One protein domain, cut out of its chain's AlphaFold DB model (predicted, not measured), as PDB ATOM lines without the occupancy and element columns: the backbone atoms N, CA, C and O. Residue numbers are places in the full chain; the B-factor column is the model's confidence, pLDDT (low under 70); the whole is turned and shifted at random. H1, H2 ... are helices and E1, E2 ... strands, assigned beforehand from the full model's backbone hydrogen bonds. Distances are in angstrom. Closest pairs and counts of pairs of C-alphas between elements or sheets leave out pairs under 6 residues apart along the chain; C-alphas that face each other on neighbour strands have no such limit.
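AT A GLANCE: This is residues 190 to 295 of the 633 residues of an uncharacterized protein of Rhodotorula diobovata (UniProt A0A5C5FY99). A strongly twisted sheet of four strands, E1 to E4, has one long helix, H1, packed on one face; the short helix H3 packs on H1, and the small helix H2 lies at one end of the domain, off the sheet. The long way of the domain runs from the turn between E3 and E4 to H2, and a long loop, residues 227 to 239, joins E2 to E3. The 106 printed residues hold three named helices and four named strands in the order H1 E1 E2 E3 E4 H2 H3, and the class is mixed, helices and strands. The sheet's order is E1 - E2 - E3 - E4, all antiparallel. The whole is compact, with a radius of gyration of the C-alphas of 14.2 A and spans of 46 by 32 by 19 A.

IN THESE COORDINATES: H1, residues 193 to 208, begins with C-alpha 193 at (32.531, -4.858, 34.132) and is 21.7 A long. E1, residues 212 to 218, is 18.7 A long, and E2, residues 221 to 226, 17.2 A. E3, residues 240 to 246, measures 19.2 A. E4, residues 251 to 260, measures 20.9 A and bends by 81 degrees at residue 257, where the C-alpha stands at (17.528, -11.114, 27.511). H2, residues 269 to 273, measures 6.3 A. H3, residues 284 to 289, measures 8.7 A and ends with C-alpha 289 at (36.812, 5.686, 27.812).

HOW THE PARTS SIT: The strands form a meander, each the antiparallel neighbour of the one before; E1 and E2, E2 and E3, and E3 and E4 are hairpins, and E1 and E4 are the edge strands. Within hydrogen-bond range are N 215 and O 223 of E1 and E2 at 2.8 A, N 224 and O 241 of E2 and E3 at 2.9 A, and N 253 and O 244 of E4 and E3 at 2.9 A. H1 is on one face of the sheet, which gives two layers, a helix layer and a sheet layer; the closest C-alphas of H1 and E1 are those of Val 201 and Ala 212, 5.8 A apart. H3 touches H1, its Ala 289 closest to Gln 198 with C-alphas 4.9 A apart; they run the same way at a steep tilt of 67 degrees, only just short of about perpendicular. H3 only grazes the sheet, with residues 285 to 286. H2 is not on the sheet; it is close to H1 but not clearly touching, with the C-alphas of Leu 208 and Leu 271 closest at 7.4 A. H2 and H3 are apart. In H1, H2 and H3 every O i to N i+4 pair is within hydrogen-bond range.

THE WHOLE: The two C-alphas farthest apart are those of Ala 248 and Ala 273, at 46.5 A. The printed part has no cut. The link from E2 to E3, 13 residues, is long. The mean pLDDT of the printed part is 92.6, and residues 230 to 234, in that link, are under 70.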
ATOM      1  N   PHE A 190      34.138  -9.450  28.181       98.06
ATOM      2  CA  PHE A 190      34.968  -8.390  28.731       98.06
ATOM      3  C   PHE A 190      35.719  -8.899  29.955       98.06
ATOM      4  O   PHE A 190      35.119  -9.463  30.862       98.06
ATOM      5  N   ALA A 191      37.008  -8.580  30.062       97.25
ATOM      6  CA  ALA A 191      37.800  -8.936  31.243       97.25
ATOM      7  C   ALA A 191      37.247  -8.326  32.550       97.25
ATOM      8  O   ALA A 191      37.431  -8.871  33.633       97.25
ATOM      9  N   THR A 192      36.562  -7.176  32.476       97.69
ATOM     10  CA  THR A 192      35.940  -6.528  33.641       97.69
ATOM     11  C   THR A 192      34.611  -5.861  33.284       97.69
ATOM     12  O   THR A 192      34.404  -5.402  32.157       97.69
ATOM     13  N   ALA A 193      33.736  -5.680  34.279       97.62
ATOM     14  CA  ALA A 193      32.531  -4.858  34.132       97.62
ATOM     15  C   ALA A 193      32.849  -3.403  33.726       97.62
ATOM     16  O   ALA A 193      32.045  -2.751  33.055       97.62
ATOM     17  N   ILE A 194      34.025  -2.888  34.114       97.88
ATOM     18  CA  ILE A 194      34.495  -1.551  33.733       97.88
ATOM     19  C   ILE A 194      34.804  -1.503  32.233       97.88
ATOM     20  O   ILE A 194      34.372  -0.561  31.575       97.88
ATOM     21  N   ALA A 195      35.458  -2.521  31.669       97.88
ATOM     22  CA  ALA A 195      35.735  -2.584  30.234       97.88
ATOM     23  C   ALA A 195      34.435  -2.609  29.404       97.88
ATOM     24  O   ALA A 195      34.291  -1.836  28.449       97.88
ATOM     25  N   ALA A 196      33.443  -3.401  29.830       97.94
ATOM     26  CA  ALA A 196      32.104  -3.391  29.236       97.94
ATOM     27  C   ALA A 196      31.470  -1.992  29.310       97.94
ATOM     28  O   ALA A 196      30.998  -1.442  28.313       97.94
ATOM     29  N   TYR A 197      31.515  -1.365  30.487       98.31
ATOM     30  CA  TYR A 197      31.014  -0.011  30.698       98.31
ATOM     31  C   TYR A 197      31.678   1.026  29.782       98.31
ATOM     32  O   TYR A 197      30.973   1.809  29.145       98.31
ATOM     33  N   GLN A 198      33.006   1.015  29.662       98.06
ATOM     34  CA  GLN A 198      33.752   1.926  28.793       98.06
ATOM     35  C   GLN A 198      33.359   1.749  27.314       98.06
ATOM     36  O   GLN A 198      33.205   2.736  26.591       98.06
ATOM     37  N   ALA A 199      33.131   0.513  26.855       97.94
ATOM     38  CA  ALA A 199      32.648   0.242  25.500       97.94
ATOM     39  C   ALA A 199      31.263   0.867  25.240       97.94
ATOM     40  O   ALA A 199      31.078   1.578  24.250       97.94
ATOM     41  N   TYR A 200      30.317   0.705  26.171       97.94
ATOM     42  CA  TYR A 200      28.991   1.326  26.064       97.94
ATOM     43  C   TYR A 200      29.028   2.855  26.175       97.94
ATOM     44  O   TYR A 200      28.289   3.533  25.463       97.94
ATOM     45  N   VAL A 201      29.891   3.426  27.022       97.75
ATOM     46  CA  VAL A 201      30.068   4.886  27.110       97.75
ATOM     47  C   VAL A 201      30.505   5.461  25.764       97.75
ATOM     48  O   VAL A 201      29.915   6.447  25.320       97.75
ATOM     49  N   ARG A 202      31.474   4.831  25.085       97.56
ATOM     50  CA  ARG A 202      31.936   5.267  23.756       97.56
ATOM     51  C   ARG A 202      30.798   5.299  22.736       97.56
ATOM     52  O   ARG A 202      30.648   6.297  22.030       97.56
ATOM     53  N   ALA A 203      29.971   4.253  22.703       96.94
ATOM     54  CA  ALA A 203      28.818   4.170  21.807       96.94
ATOM     55  C   ALA A 203      27.775   5.266  22.097       96.94
ATOM     56  O   ALA A 203      27.343   5.990  21.199       96.94
ATOM     57  N   LEU A 204      27.395   5.422  23.368       96.88
ATOM     58  CA  LEU A 204      26.342   6.346  23.796       96.88
ATOM     59  C   LEU A 204      26.733   7.815  23.634       96.88
ATOM     60  O   LEU A 204      25.919   8.628  23.193       96.88
ATOM     61  N   VAL A 205      27.972   8.169  23.973       96.44
ATOM     62  CA  VAL A 205      28.433   9.555  23.888       96.44
ATOM     63  C   VAL A 205      28.505  10.008  22.432       96.44
ATOM     64  O   VAL A 205      28.013  11.091  22.130       96.44
ATOM     65  N   ARG A 206      29.038   9.172  21.531       95.50
ATOM     66  CA  ARG A 206      29.188   9.515  20.106       95.50
ATOM     67  C   ARG A 206      27.863   9.591  19.350       95.50
ATOM     68  O   ARG A 206      27.717  10.451  18.494       95.50
ATOM     69  N   ALA A 207      26.909   8.714  19.657       95.75
ATOM     70  CA  ALA A 207      25.636   8.669  18.934       95.75
ATOM     71  C   ALA A 207      24.557   9.574  19.546       95.75
ATOM     72  O   ALA A 207      23.748  10.165  18.834       95.75
ATOM     73  N   LEU A 208      24.515   9.675  20.878       95.62
ATOM     74  CA  LEU A 208      23.408  10.314  21.593       95.62
ATOM     75  C   LEU A 208      23.835  11.511  22.443       95.62
ATOM     76  O   LEU A 208      22.971  12.231  22.948       95.62
ATOM     77  N   GLY A 209      25.134  11.743  22.638       95.94
ATOM     78  CA  GLY A 209      25.617  12.855  23.455       95.94
ATOM     79  C   GLY A 209      25.249  12.686  24.928       95.94
ATOM     80  O   GLY A 209      25.060  13.668  25.647       95.94
ATOM     81  N   VAL A 210      25.091  11.439  25.382       95.06
ATOM     82  CA  VAL A 210      24.777  11.093  26.771       95.06
ATOM     83  C   VAL A 210      25.810  10.118  27.320       95.06
ATOM     84  O   VAL A 210      26.269   9.217  26.630       95.06
ATOM     85  N   SER A 211      26.169  10.302  28.587       95.06
ATOM     86  CA  SER A 211      27.025   9.362  29.317       95.06
ATOM     87  C   SER A 211      26.184   8.236  29.940       95.06
ATOM     88  O   SER A 211      24.949   8.275  29.913       95.06
ATOM     89  N   ALA A 212      26.843   7.254  30.549       96.62
ATOM     90  CA  ALA A 212      26.221   6.176  31.305       96.62
ATOM     91  C   ALA A 212      26.685   6.179  32.771       96.62
ATOM     92  O   ALA A 212      27.527   6.978  33.170       96.62
ATOM     93  N   VAL A 213      26.084   5.317  33.588       96.06
ATOM     94  CA  VAL A 213      26.491   5.030  34.966       96.06
ATOM     95  C   VAL A 213      26.576   3.522  35.131       96.06
ATOM     96  O   VAL A 213      25.598   2.831  34.843       96.06
ATOM     97  N   LEU A 214      27.703   3.034  35.641       96.94
ATOM     98  CA  LEU A 214      27.850   1.652  36.086       96.94
ATOM     99  C   LEU A 214      27.360   1.515  37.532       96.94
ATOM    100  O   LEU A 214      27.706   2.314  38.403       96.94
ATOM    101  N   LYS A 215      26.537   0.503  37.794       96.25
ATOM    102  CA  LYS A 215      26.103   0.111  39.133       96.25
ATOM    103  C   LYS A 215      26.458  -1.339  39.373       96.25
ATOM    104  O   LYS A 215      25.931  -2.210  38.691       96.25
ATOM    105  N   ASP A 216      27.299  -1.568  40.364       93.50
ATOM    106  CA  ASP A 216      27.532  -2.899  40.897       93.50
ATOM    107  C   ASP A 216      26.307  -3.336  41.715       93.50
ATOM    108  O   ASP A 216      25.825  -2.580  42.568       93.50
ATOM    109  N   ASN A 217      25.763  -4.512  41.407       88.69
ATOM    110  CA  ASN A 217      24.661  -5.102  42.166       88.69
ATOM    111  C   ASN A 217      25.155  -6.198  43.128       88.69
ATOM    112  O   ASN A 217      24.339  -6.745  43.870       88.69
ATOM    113  N   GLY A 218      26.458  -6.499  43.138       86.69
ATOM    114  CA  GLY A 218      27.046  -7.636  43.835       86.69
ATOM    115  C   GLY A 218      26.806  -8.967  43.114       86.69
ATOM    116  O   GLY A 218      26.078  -9.041  42.118       86.69
ATOM    117  N   GLY A 219      27.445 -10.025  43.628       87.88
ATOM    118  CA  GLY A 219      27.231 -11.410  43.184       87.88
ATOM    119  C   GLY A 219      27.499 -11.633  41.695       87.88
ATOM    120  O   GLY A 219      26.653 -12.198  41.012       87.88
ATOM    121  N   GLY A 220      28.602 -11.089  41.170       95.94
ATOM    122  CA  GLY A 220      28.956 -11.252  39.757       95.94
ATOM    123  C   GLY A 220      27.989 -10.563  38.788       95.94
ATOM    124  O   GLY A 220      27.869 -10.983  37.643       95.94
ATOM    125  N   SER A 221      27.262  -9.521  39.209       97.56
ATOM    126  CA  SER A 221      26.342  -8.797  38.323       97.56
ATOM    127  C   SER A 221      26.485  -7.281  38.423       97.56
ATOM    128  O   SER A 221      26.629  -6.703  39.499       97.56
ATOM    129  N   ALA A 222      26.390  -6.605  37.280       97.62
ATOM    130  CA  ALA A 222      26.468  -5.151  37.201       97.62
ATOM    131  C   ALA A 222      25.468  -4.602  36.180       97.62
ATOM    132  O   ALA A 222      24.981  -5.313  35.308       97.62
ATOM    133  N   ARG A 223      25.108  -3.323  36.295       97.75
ATOM    134  CA  ARG A 223      24.172  -2.645  35.389       97.75
ATOM    135  C   ARG A 223      24.749  -1.355  34.840       97.75
ATOM    136  O   ARG A 223      25.133  -0.482  35.612       97.75
ATOM    137  N   ILE A 224      24.697  -1.185  33.525       98.12
ATOM    138  CA  ILE A 224      24.987   0.086  32.860       98.12
ATOM    139  C   ILE A 224      23.660   0.790  32.592       98.12
ATOM    140  O   ILE A 224      22.766   0.230  31.965       98.12
ATOM    141  N   LEU A 225      23.505   2.018  33.080       96.56
ATOM    142  CA  LEU A 225      22.284   2.815  32.937       96.56
ATOM    143  C   LEU A 225      22.584   4.113  32.193       96.56
ATOM    144  O   LEU A 225      23.630   4.718  32.410       96.56
ATOM    145  N   CYS A 226      21.643   4.607  31.390       96.25
ATOM    146  CA  CYS A 226      21.788   5.919  30.761       96.25
ATOM    147  C   CYS A 226      21.837   7.020  31.840       96.25
ATOM    148  O   CYS A 226      20.977   7.086  32.723       96.25
ATOM    149  N   ASN A 227      22.836   7.906  31.763       93.00
ATOM    150  CA  ASN A 227      23.042   9.000  32.717       93.00
ATOM    151  C   ASN A 227      22.278  10.277  32.341       93.00
ATOM    152  O   ASN A 227      22.481  11.333  32.946       93.00
ATOM    153  N   ARG A 228      21.386  10.223  31.343       87.00
ATOM    154  CA  ARG A 228      20.476  11.336  31.084       87.00
ATOM    155  C   ARG A 228      19.570  11.474  32.304       87.00
ATOM    156  O   ARG A 228      18.657  10.677  32.533       87.00
ATOM    157  N   LYS A 229      19.884  12.466  33.145       71.00
ATOM    158  CA  LYS A 229      19.081  12.806  34.321       71.00
ATOM    159  C   LYS A 229      17.638  13.000  33.876       71.00
ATOM    160  O   LYS A 229      17.384  13.399  32.741       71.00
ATOM    161  N   LYS A 230      16.698  12.762  34.797       56.31
ATOM    162  CA  LYS A 230      15.332  13.260  34.629       56.31
ATOM    163  C   LYS A 230      15.435  14.746  34.292       56.31
ATOM    164  O   LYS A 230      15.671  15.552  35.188       56.31
ATOM    165  N   ILE A 231      15.227  15.090  33.028       56.38
ATOM    166  CA  ILE A 231      14.599  16.360  32.714       56.38
ATOM    167  C   ILE A 231      13.275  16.283  33.494       56.38
ATOM    168  O   ILE A 231      12.624  15.232  33.428       56.38
ATOM    169  N   PRO A 232      12.905  17.283  34.312       50.38
ATOM    170  CA  PRO A 232      11.690  17.242  35.141       50.38
ATOM    171  C   PRO A 232      10.430  16.777  34.372       50.38
ATOM    172  O   PRO A 232       9.511  16.191  34.949       50.38
ATOM    173  N   GLN A 233      10.472  16.928  33.047       52.72
ATOM    174  CA  GLN A 233       9.445  16.632  32.061       52.72
ATOM    175  C   GLN A 233       9.608  15.302  31.280       52.72
ATOM    176  O   GLN A 233       8.812  15.023  30.401       52.72
ATOM    177  N   GLN A 234      10.585  14.430  31.566       65.31
ATOM    178  CA  GLN A 234      10.709  13.136  30.861       65.31
ATOM    179  C   GLN A 234      10.751  11.944  31.823       65.31
ATOM    180  O   GLN A 234      11.359  11.979  32.901       65.31
ATOM    181  N   ALA A 235      10.071  10.860  31.433       74.06
ATOM    182  CA  ALA A 235      10.237   9.568  32.084       74.06
ATOM    183  C   ALA A 235      11.718   9.172  32.037       74.06
ATOM    184  O   ALA A 235      12.432   9.500  31.090       74.06
ATOM    185  N   ARG A 236      12.196   8.474  33.075       83.94
ATOM    186  CA  ARG A 236      13.578   7.976  33.076       83.94
ATOM    187  C   ARG A 236      13.813   7.143  31.823       83.94
ATOM    188  O   ARG A 236      12.926   6.384  31.439       83.94
ATOM    189  N   CYS A 237      15.000   7.287  31.244       91.81
ATOM    190  CA  CYS A 237      15.423   6.450  30.138       91.81
ATOM    191  C   CYS A 237      15.309   4.970  30.515       91.81
ATOM    192  O   CYS A 237      15.725   4.586  31.611       91.81
ATOM    193  N   GLY A 238      14.682   4.183  29.634       91.31
ATOM    194  CA  GLY A 238      14.505   2.738  29.797       91.31
ATOM    195  C   GLY A 238      15.789   1.944  29.570       91.31
ATOM    196  O   GLY A 238      15.878   0.812  30.047       91.31
ATOM    197  N   PHE A 239      16.778   2.566  28.918       96.44
ATOM    198  CA  PHE A 239      18.073   1.974  28.638       96.44
ATOM    199  C   PHE A 239      18.723   1.420  29.908       96.44
ATOM    200  O   PHE A 239      19.002   2.160  30.865       96.44
ATOM    201  N   ASN A 240      18.975   0.118  29.898       96.88
ATOM    202  CA  ASN A 240      19.730  -0.582  30.918       96.88
ATOM    203  C   ASN A 240      20.398  -1.821  30.317       96.88
ATOM    204  O   ASN A 240      19.744  -2.599  29.642       96.88
ATOM    205  N   VAL A 241      21.679  -2.024  30.593       98.06
ATOM    206  CA  VAL A 241      22.416  -3.220  30.168       98.06
ATOM    207  C   VAL A 241      22.769  -4.002  31.416       98.06
ATOM    208  O   VAL A 241      23.384  -3.439  32.326       98.06
ATOM    209  N   LEU A 242      22.355  -5.263  31.487       97.88
ATOM    210  CA  LEU A 242      22.738  -6.174  32.556       97.88
ATOM    211  C   LEU A 242      24.004  -6.924  32.139       97.88
ATOM    212  O   LEU A 242      24.038  -7.563  31.093       97.88
ATOM    213  N   LEU A 243      25.031  -6.837  32.974       98.31
ATOM    214  CA  LEU A 243      26.266  -7.596  32.858       98.31
ATOM    215  C   LEU A 243      26.239  -8.740  33.868       98.31
ATOM    216  O   LEU A 243      25.841  -8.525  35.021       98.31
ATOM    217  N   ARG A 244      26.702  -9.917  33.452       98.12
ATOM    218  CA  ARG A 244      26.943 -11.070  34.321       98.12
ATOM    219  C   ARG A 244      28.385 -11.530  34.175       98.12
ATOM    220  O   ARG A 244      28.912 -11.526  33.067       98.12
ATOM    221  N   LEU A 245      28.997 -11.896  35.287       98.06
ATOM    222  CA  LEU A 245      30.269 -12.591  35.331       98.06
ATOM    223  C   LEU A 245      30.000 -14.074  35.082       98.06
ATOM    224  O   LEU A 245      29.241 -14.699  35.822       98.06
ATOM    225  N   ASP A 246      30.602 -14.612  34.034       97.38
ATOM    226  CA  ASP A 246      30.787 -16.044  33.887       97.38
ATOM    227  C   ASP A 246      31.922 -16.453  34.831       97.38
ATOM    228  O   ASP A 246      33.076 -16.086  34.620       97.38
ATOM    229  N   GLU A 247      31.589 -17.149  35.914       96.00
ATOM    230  CA  GLU A 247      32.569 -17.551  36.928       96.00
ATOM    231  C   GLU A 247      33.564 -18.593  36.402       96.00
ATOM    232  O   GLU A 247      34.693 -18.640  36.883       96.00
ATOM    233  N   ALA A 248      33.179 -19.400  35.407       96.62
ATOM    234  CA  ALA A 248      34.051 -20.426  34.844       96.62
ATOM    235  C   ALA A 248      35.122 -19.809  33.940       96.62
ATOM    236  O   ALA A 248      36.281 -20.216  33.982       96.62
ATOM    237  N   LEU A 249      34.734 -18.809  33.145       95.44
ATOM    238  CA  LEU A 249      35.645 -18.098  32.245       95.44
ATOM    239  C   LEU A 249      36.302 -16.877  32.904       95.44
ATOM    240  O   LEU A 249      37.271 -16.341  32.379       95.44
ATOM    241  N   ASN A 250      35.787 -16.442  34.057       96.81
ATOM    242  CA  ASN A 250      36.129 -15.175  34.704       96.81
ATOM    243  C   ASN A 250      35.999 -13.970  33.748       96.81
ATOM    244  O   ASN A 250      36.774 -13.012  33.793       96.81
ATOM    245  N   GLU A 251      34.991 -14.021  32.877       98.00
ATOM    246  CA  GLU A 251      34.700 -12.993  31.884       98.00
ATOM    247  C   GLU A 251      33.300 -12.423  32.090       98.00
ATOM    248  O   GLU A 251      32.342 -13.116  32.424       98.00
ATOM    249  N   TRP A 252      33.156 -11.125  31.871       98.31
ATOM    250  CA  TRP A 252      31.873 -10.445  31.905       98.31
ATOM    251  C   TRP A 252      31.213 -10.503  30.534       98.31
ATOM    252  O   TRP A 252      31.822 -10.128  29.538       98.31
ATOM    253  N   SER A 253      29.942 -10.875  30.483       98.00
ATOM    254  CA  SER A 253      29.129 -10.864  29.267       98.00
ATOM    255  C   SER A 253      27.846 -10.058  29.471       98.00
ATOM    256  O   SER A 253      27.424  -9.761  30.595       98.00
ATOM    257  N   VAL A 254      27.232  -9.639  28.364       97.81
ATOM    258  CA  VAL A 254      25.953  -8.921  28.384       97.81
ATOM    259  C   VAL A 254      24.806  -9.930  28.385       97.81
ATOM    260  O   VAL A 254      24.633 -10.692  27.437       97.81
ATOM    261  N   ASP A 255      23.952  -9.879  29.406       97.12
ATOM    262  CA  ASP A 255      22.682 -10.607  29.413       97.12
ATOM    263  C   ASP A 255      21.671  -9.838  28.552       97.12
ATOM    264  O   ASP A 255      20.940  -8.965  29.031       97.12
ATOM    265  N   HIS A 256      21.656 -10.128  27.248       93.62
ATOM    266  CA  HIS A 256      20.776  -9.459  26.280       93.62
ATOM    267  C   HIS A 256      19.292  -9.680  26.567       93.62
ATOM    268  O   HIS A 256      18.488  -8.809  26.259       93.62
ATOM    269  N   SER A 257      18.926 -10.809  27.180       92.69
ATOM    270  CA  SER A 257      17.528 -11.114  27.511       92.69
ATOM    271  C   SER A 257      16.984 -10.219  28.629       92.69
ATOM    272  O   SER A 257      15.806  -9.865  28.637       92.69
ATOM    273  N   ALA A 258      17.859  -9.815  29.551       93.38
ATOM    274  CA  ALA A 258      17.536  -8.942  30.672       93.38
ATOM    275  C   ALA A 258      17.923  -7.471  30.440       93.38
ATOM    276  O   ALA A 258      17.694  -6.630  31.318       93.38
ATOM    277  N   SER A 259      18.522  -7.161  29.289       95.62
ATOM    278  CA  SER A 259      18.924  -5.812  28.896       95.62
ATOM    279  C   SER A 259      17.836  -5.126  28.067       95.62
ATOM    280  O   SER A 259      17.040  -5.758  27.383       95.62
ATOM    281  N   ASN A 260      17.804  -3.800  28.127       95.69
ATOM    282  CA  ASN A 260      17.028  -2.938  27.252       95.69
ATOM    283  C   ASN A 260      17.962  -1.893  26.637       95.69
ATOM    284  O   ASN A 260      18.452  -1.007  27.341       95.69
ATOM    285  N   HIS A 261      18.169  -1.968  25.326       96.00
ATOM    286  CA  HIS A 261      19.012  -1.036  24.576       96.00
ATOM    287  C   HIS A 261      18.238   0.165  24.015       96.00
ATOM    288  O   HIS A 261      18.825   1.037  23.380       96.00
ATOM    289  N   GLU A 262      16.933   0.261  24.274       93.44
ATOM    290  CA  GLU A 262      16.113   1.363  23.785       93.44
ATOM    291  C   GLU A 262      16.256   2.625  24.642       93.44
ATOM    292  O   GLU A 262      16.110   2.630  25.873       93.44
ATOM    293  N   HIS A 263      16.451   3.748  23.957       92.69
ATOM    294  CA  HIS A 263      16.383   5.072  24.550       92.69
ATOM    295  C   HIS A 263      15.034   5.715  24.242       92.69
ATOM    296  O   HIS A 263      14.607   5.797  23.099       92.69
ATOM    297  N   ASN A 264      14.391   6.279  25.259       88.50
ATOM    298  CA  ASN A 264      13.175   7.081  25.091       88.50
ATOM    299  C   ASN A 264      13.479   8.566  24.801       88.50
ATOM    300  O   ASN A 264      12.663   9.439  25.101       88.50
ATOM    301  N   HIS A 265      14.682   8.862  24.308       90.00
ATOM    302  CA  HIS A 265      15.150  10.211  24.024       90.00
ATOM    303  C   HIS A 265      16.069  10.208  22.798       90.00
ATOM    304  O   HIS A 265      16.866   9.289  22.625       90.00
ATOM    305  N   GLY A 266      16.010  11.268  21.991       90.31
ATOM    306  CA  GLY A 266      16.930  11.462  20.867       90.31
ATOM    307  C   GLY A 266      18.327  11.944  21.295       90.31
ATOM    308  O   GLY A 266      18.574  12.117  22.500       90.31
ATOM    309  N   PRO A 267      19.228  12.194  20.327       94.31
ATOM    310  CA  PRO A 267      20.534  12.795  20.576       94.31
ATOM    311  C   PRO A 267      20.446  14.144  21.297       94.31
ATOM    312  O   PRO A 267      19.431  14.843  21.249       94.31
ATOM    313  N   HIS A 268      21.508  14.515  22.007       93.69
ATOM    314  CA  HIS A 268      21.594  15.820  22.650       93.69
ATOM    315  C   HIS A 268      21.661  16.946  21.596       93.69
ATOM    316  O   HIS A 268      22.435  16.820  20.648       93.69
ATOM    317  N   PRO A 269      20.937  18.074  21.759       91.62
ATOM    318  CA  PRO A 269      20.945  19.162  20.775       91.62
ATOM    319  C   PRO A 269      22.342  19.708  20.451       91.62
ATOM    320  O   PRO A 269      22.634  20.011  19.303       91.62
ATOM    321  N   GLN A 270      23.235  19.775  21.444       93.31
ATOM    322  CA  GLN A 270      24.614  20.232  21.220       93.31
ATOM    323  C   GLN A 270      25.446  19.253  20.381       93.31
ATOM    324  O   GLN A 270      26.317  19.703  19.649       93.31
ATOM    325  N   LEU A 271      25.154  17.947  20.441       93.94
ATOM    326  CA  LEU A 271      25.806  16.964  19.573       93.94
ATOM    327  C   LEU A 271      25.324  17.106  18.124       93.94
ATOM    328  O   LEU A 271      26.115  16.996  17.197       93.94
ATOM    329  N   LEU A 272      24.030  17.384  17.930       92.31
ATOM    330  CA  LEU A 272      23.471  17.656  16.602       92.31
ATOM    331  C   LEU A 272      24.063  18.933  15.991       92.31
ATOM    332  O   LEU A 272      24.326  18.967  14.795       92.31
ATOM    333  N   ALA A 273      24.290  19.962  16.812       91.06
ATOM    334  CA  ALA A 273      24.913  21.211  16.379       91.06
ATOM    335  C   ALA A 273      26.427  21.079  16.138       91.06
ATOM    336  O   ALA A 273      26.984  21.790  15.308       91.06
ATOM    337  N   CYS A 274      27.106  20.195  16.871       93.12
ATOM    338  CA  CYS A 274      28.541  19.970  16.763       93.12
ATOM    339  C   CYS A 274      28.851  18.488  17.034       93.12
ATOM    340  O   CYS A 274      28.872  18.082  18.197       93.12
ATOM    341  N   PRO A 275      29.141  17.671  16.003       92.50
ATOM    342  CA  PRO A 275      29.449  16.247  16.179       92.50
ATOM    343  C   PRO A 275      30.675  15.966  17.064       92.50
ATOM    344  O   PRO A 275      30.793  14.885  17.632       92.50
ATOM    345  N   ALA A 276      31.580  16.942  17.203       92.94
ATOM    346  CA  ALA A 276      32.733  16.869  18.102       92.94
ATOM    347  C   ALA A 276      32.395  17.240  19.561       92.94
ATOM    348  O   ALA A 276      33.244  17.114  20.445       92.94
ATOM    349  N   TRP A 277      31.177  17.715  19.839       94.75
ATOM    350  CA  TRP A 277      30.753  18.055  21.189       94.75
ATOM    351  C   TRP A 277      30.648  16.797  22.053       94.75
ATOM    352  O   TRP A 277      29.958  15.835  21.722       94.75
ATOM    353  N   ILE A 278      31.293  16.839  23.215       93.62
ATOM    354  CA  ILE A 278      31.243  15.776  24.217       93.62
ATOM    355  C   ILE A 278      30.554  16.349  25.465       93.62
ATOM    356  O   ILE A 278      30.942  17.422  25.937       93.62
ATOM    357  N   PRO A 279      29.541  15.667  26.038       93.50
ATOM    358  CA  PRO A 279      28.908  16.115  27.270       93.50
ATOM    359  C   PRO A 279      29.930  16.189  28.403       93.50
ATOM    360  O   PRO A 279      30.932  15.479  28.425       93.50
ATOM    361  N   ARG A 280      29.651  16.993  29.430       93.19
ATOM    362  CA  ARG A 280      30.482  16.994  30.637       93.19
ATOM    363  C   ARG A 280      30.374  15.645  31.360       93.19
ATOM    364  O   ARG A 280      29.388  15.378  32.045       93.19
ATOM    365  N   ILE A 281      31.414  14.821  31.245       94.12
ATOM    366  CA  ILE A 281      31.510  13.514  31.907       94.12
ATOM    367  C   ILE A 281      32.198  13.677  33.266       94.12
ATOM    368  O   ILE A 281      33.324  14.173  33.339       94.12
ATOM    369  N   MET A 282      31.510  13.281  34.339       90.56
ATOM    370  CA  MET A 282      32.022  13.379  35.716       90.56
ATOM    371  C   MET A 282      32.655  12.081  36.229       90.56
ATOM    372  O   MET A 282      33.461  12.120  37.151       90.56
ATOM    373  N   ASP A 283      32.254  10.947  35.666       93.81
ATOM    374  CA  ASP A 283      32.721   9.623  36.065       93.81
ATOM    375  C   ASP A 283      34.107   9.337  35.468       93.81
ATOM    376  O   ASP A 283      34.312   9.553  34.275       93.81
ATOM    377  N   VAL A 284      35.061   8.897  36.297       94.38
ATOM    378  CA  VAL A 284      36.476   8.742  35.901       94.38
ATOM    379  C   VAL A 284      36.626   7.700  34.793       94.38
ATOM    380  O   VAL A 284      37.227   8.000  33.767       94.38
ATOM    381  N   ASN A 285      35.984   6.542  34.942       95.69
ATOM    382  CA  ASN A 285      36.052   5.455  33.966       95.69
ATOM    383  C   ASN A 285      35.410   5.860  32.625       95.69
ATOM    384  O   ASN A 285      35.909   5.515  31.558       95.69
ATOM    385  N   ALA A 286      34.320   6.635  32.648       95.69
ATOM    386  CA  ALA A 286      33.724   7.171  31.422       95.69
ATOM    387  C   ALA A 286      34.580   8.258  30.754       95.69
ATOM    388  O   ALA A 286      34.523   8.409  29.534       95.69
ATOM    389  N   ARG A 287      35.342   9.044  31.527       96.31
ATOM    390  CA  ARG A 287      36.294  10.023  30.978       96.31
ATOM    391  C   ARG A 287      37.449   9.319  30.287       96.31
ATOM    392  O   ARG A 287      37.745   9.658  29.147       96.31
ATOM    393  N   GLU A 288      38.020   8.317  30.946       95.88
ATOM    394  CA  GLU A 288      39.065   7.455  30.396       95.88
ATOM    395  C   GLU A 288      38.616   6.806  29.079       95.88
ATOM    396  O   GLU A 288      39.304   6.927  28.069       95.88
ATOM    397  N   ALA A 289      37.395   6.255  29.033       96.38
ATOM    398  CA  ALA A 289      36.812   5.686  27.812       96.38
ATOM    399  C   ALA A 289      36.772   6.666  26.626       96.38
ATOM    400  O   ALA A 289      36.820   6.253  25.467       96.38
ATOM    401  N   MET A 290      36.636   7.961  26.919       97.06
ATOM    402  CA  MET A 290      36.552   9.038  25.935       97.06
ATOM    403  C   MET A 290      37.894   9.751  25.708       97.06
ATOM    404  O   MET A 290      37.914  10.748  24.990       97.06
ATOM    405  N   GLY A 291      38.991   9.284  26.317       96.62
ATOM    406  CA  GLY A 291      40.302   9.934  26.235       96.62
ATOM    407  C   GLY A 291      40.344  11.321  26.888       96.62
ATOM    408  O   GLY A 291      41.130  12.173  26.487       96.62
ATOM    409  N   LEU A 292      39.469  11.587  27.863       93.56
ATOM    410  CA  LEU A 292      39.411  12.870  28.564       93.56
ATOM    411  C   LEU A 292      40.335  12.860  29.793       93.56
ATOM    412  O   LEU A 292      40.314  11.892  30.555       93.56
ATOM    413  N   PRO A 293      41.060  13.959  30.081       91.06
ATOM    414  CA  PRO A 293      41.944  14.036  31.245       91.06
ATOM    415  C   PRO A 293      41.158  13.911  32.561       91.06
ATOM    416  O   PRO A 293      39.967  14.238  32.593       91.06
ATOM    417  N   PRO A 294      41.765  13.500  33.684       86.06
ATOM    418  CA  PRO A 294      41.084  13.463  34.978       86.06
ATOM    419  C   PRO A 294      40.576  14.855  35.400       86.06
ATOM    420  O   PRO A 294      41.155  15.886  35.058       86.06
ATOM    421  N   LEU A 295      39.467  14.908  36.152       81.44
ATOM    422  CA  LEU A 295      38.834  16.177  36.556       81.44
ATOM    423  C   LEU A 295      39.762  17.092  37.370       81.44
ATOM    424  O   LEU A 295      39.626  18.310  37.289       81.44
TER     425      LEU A 295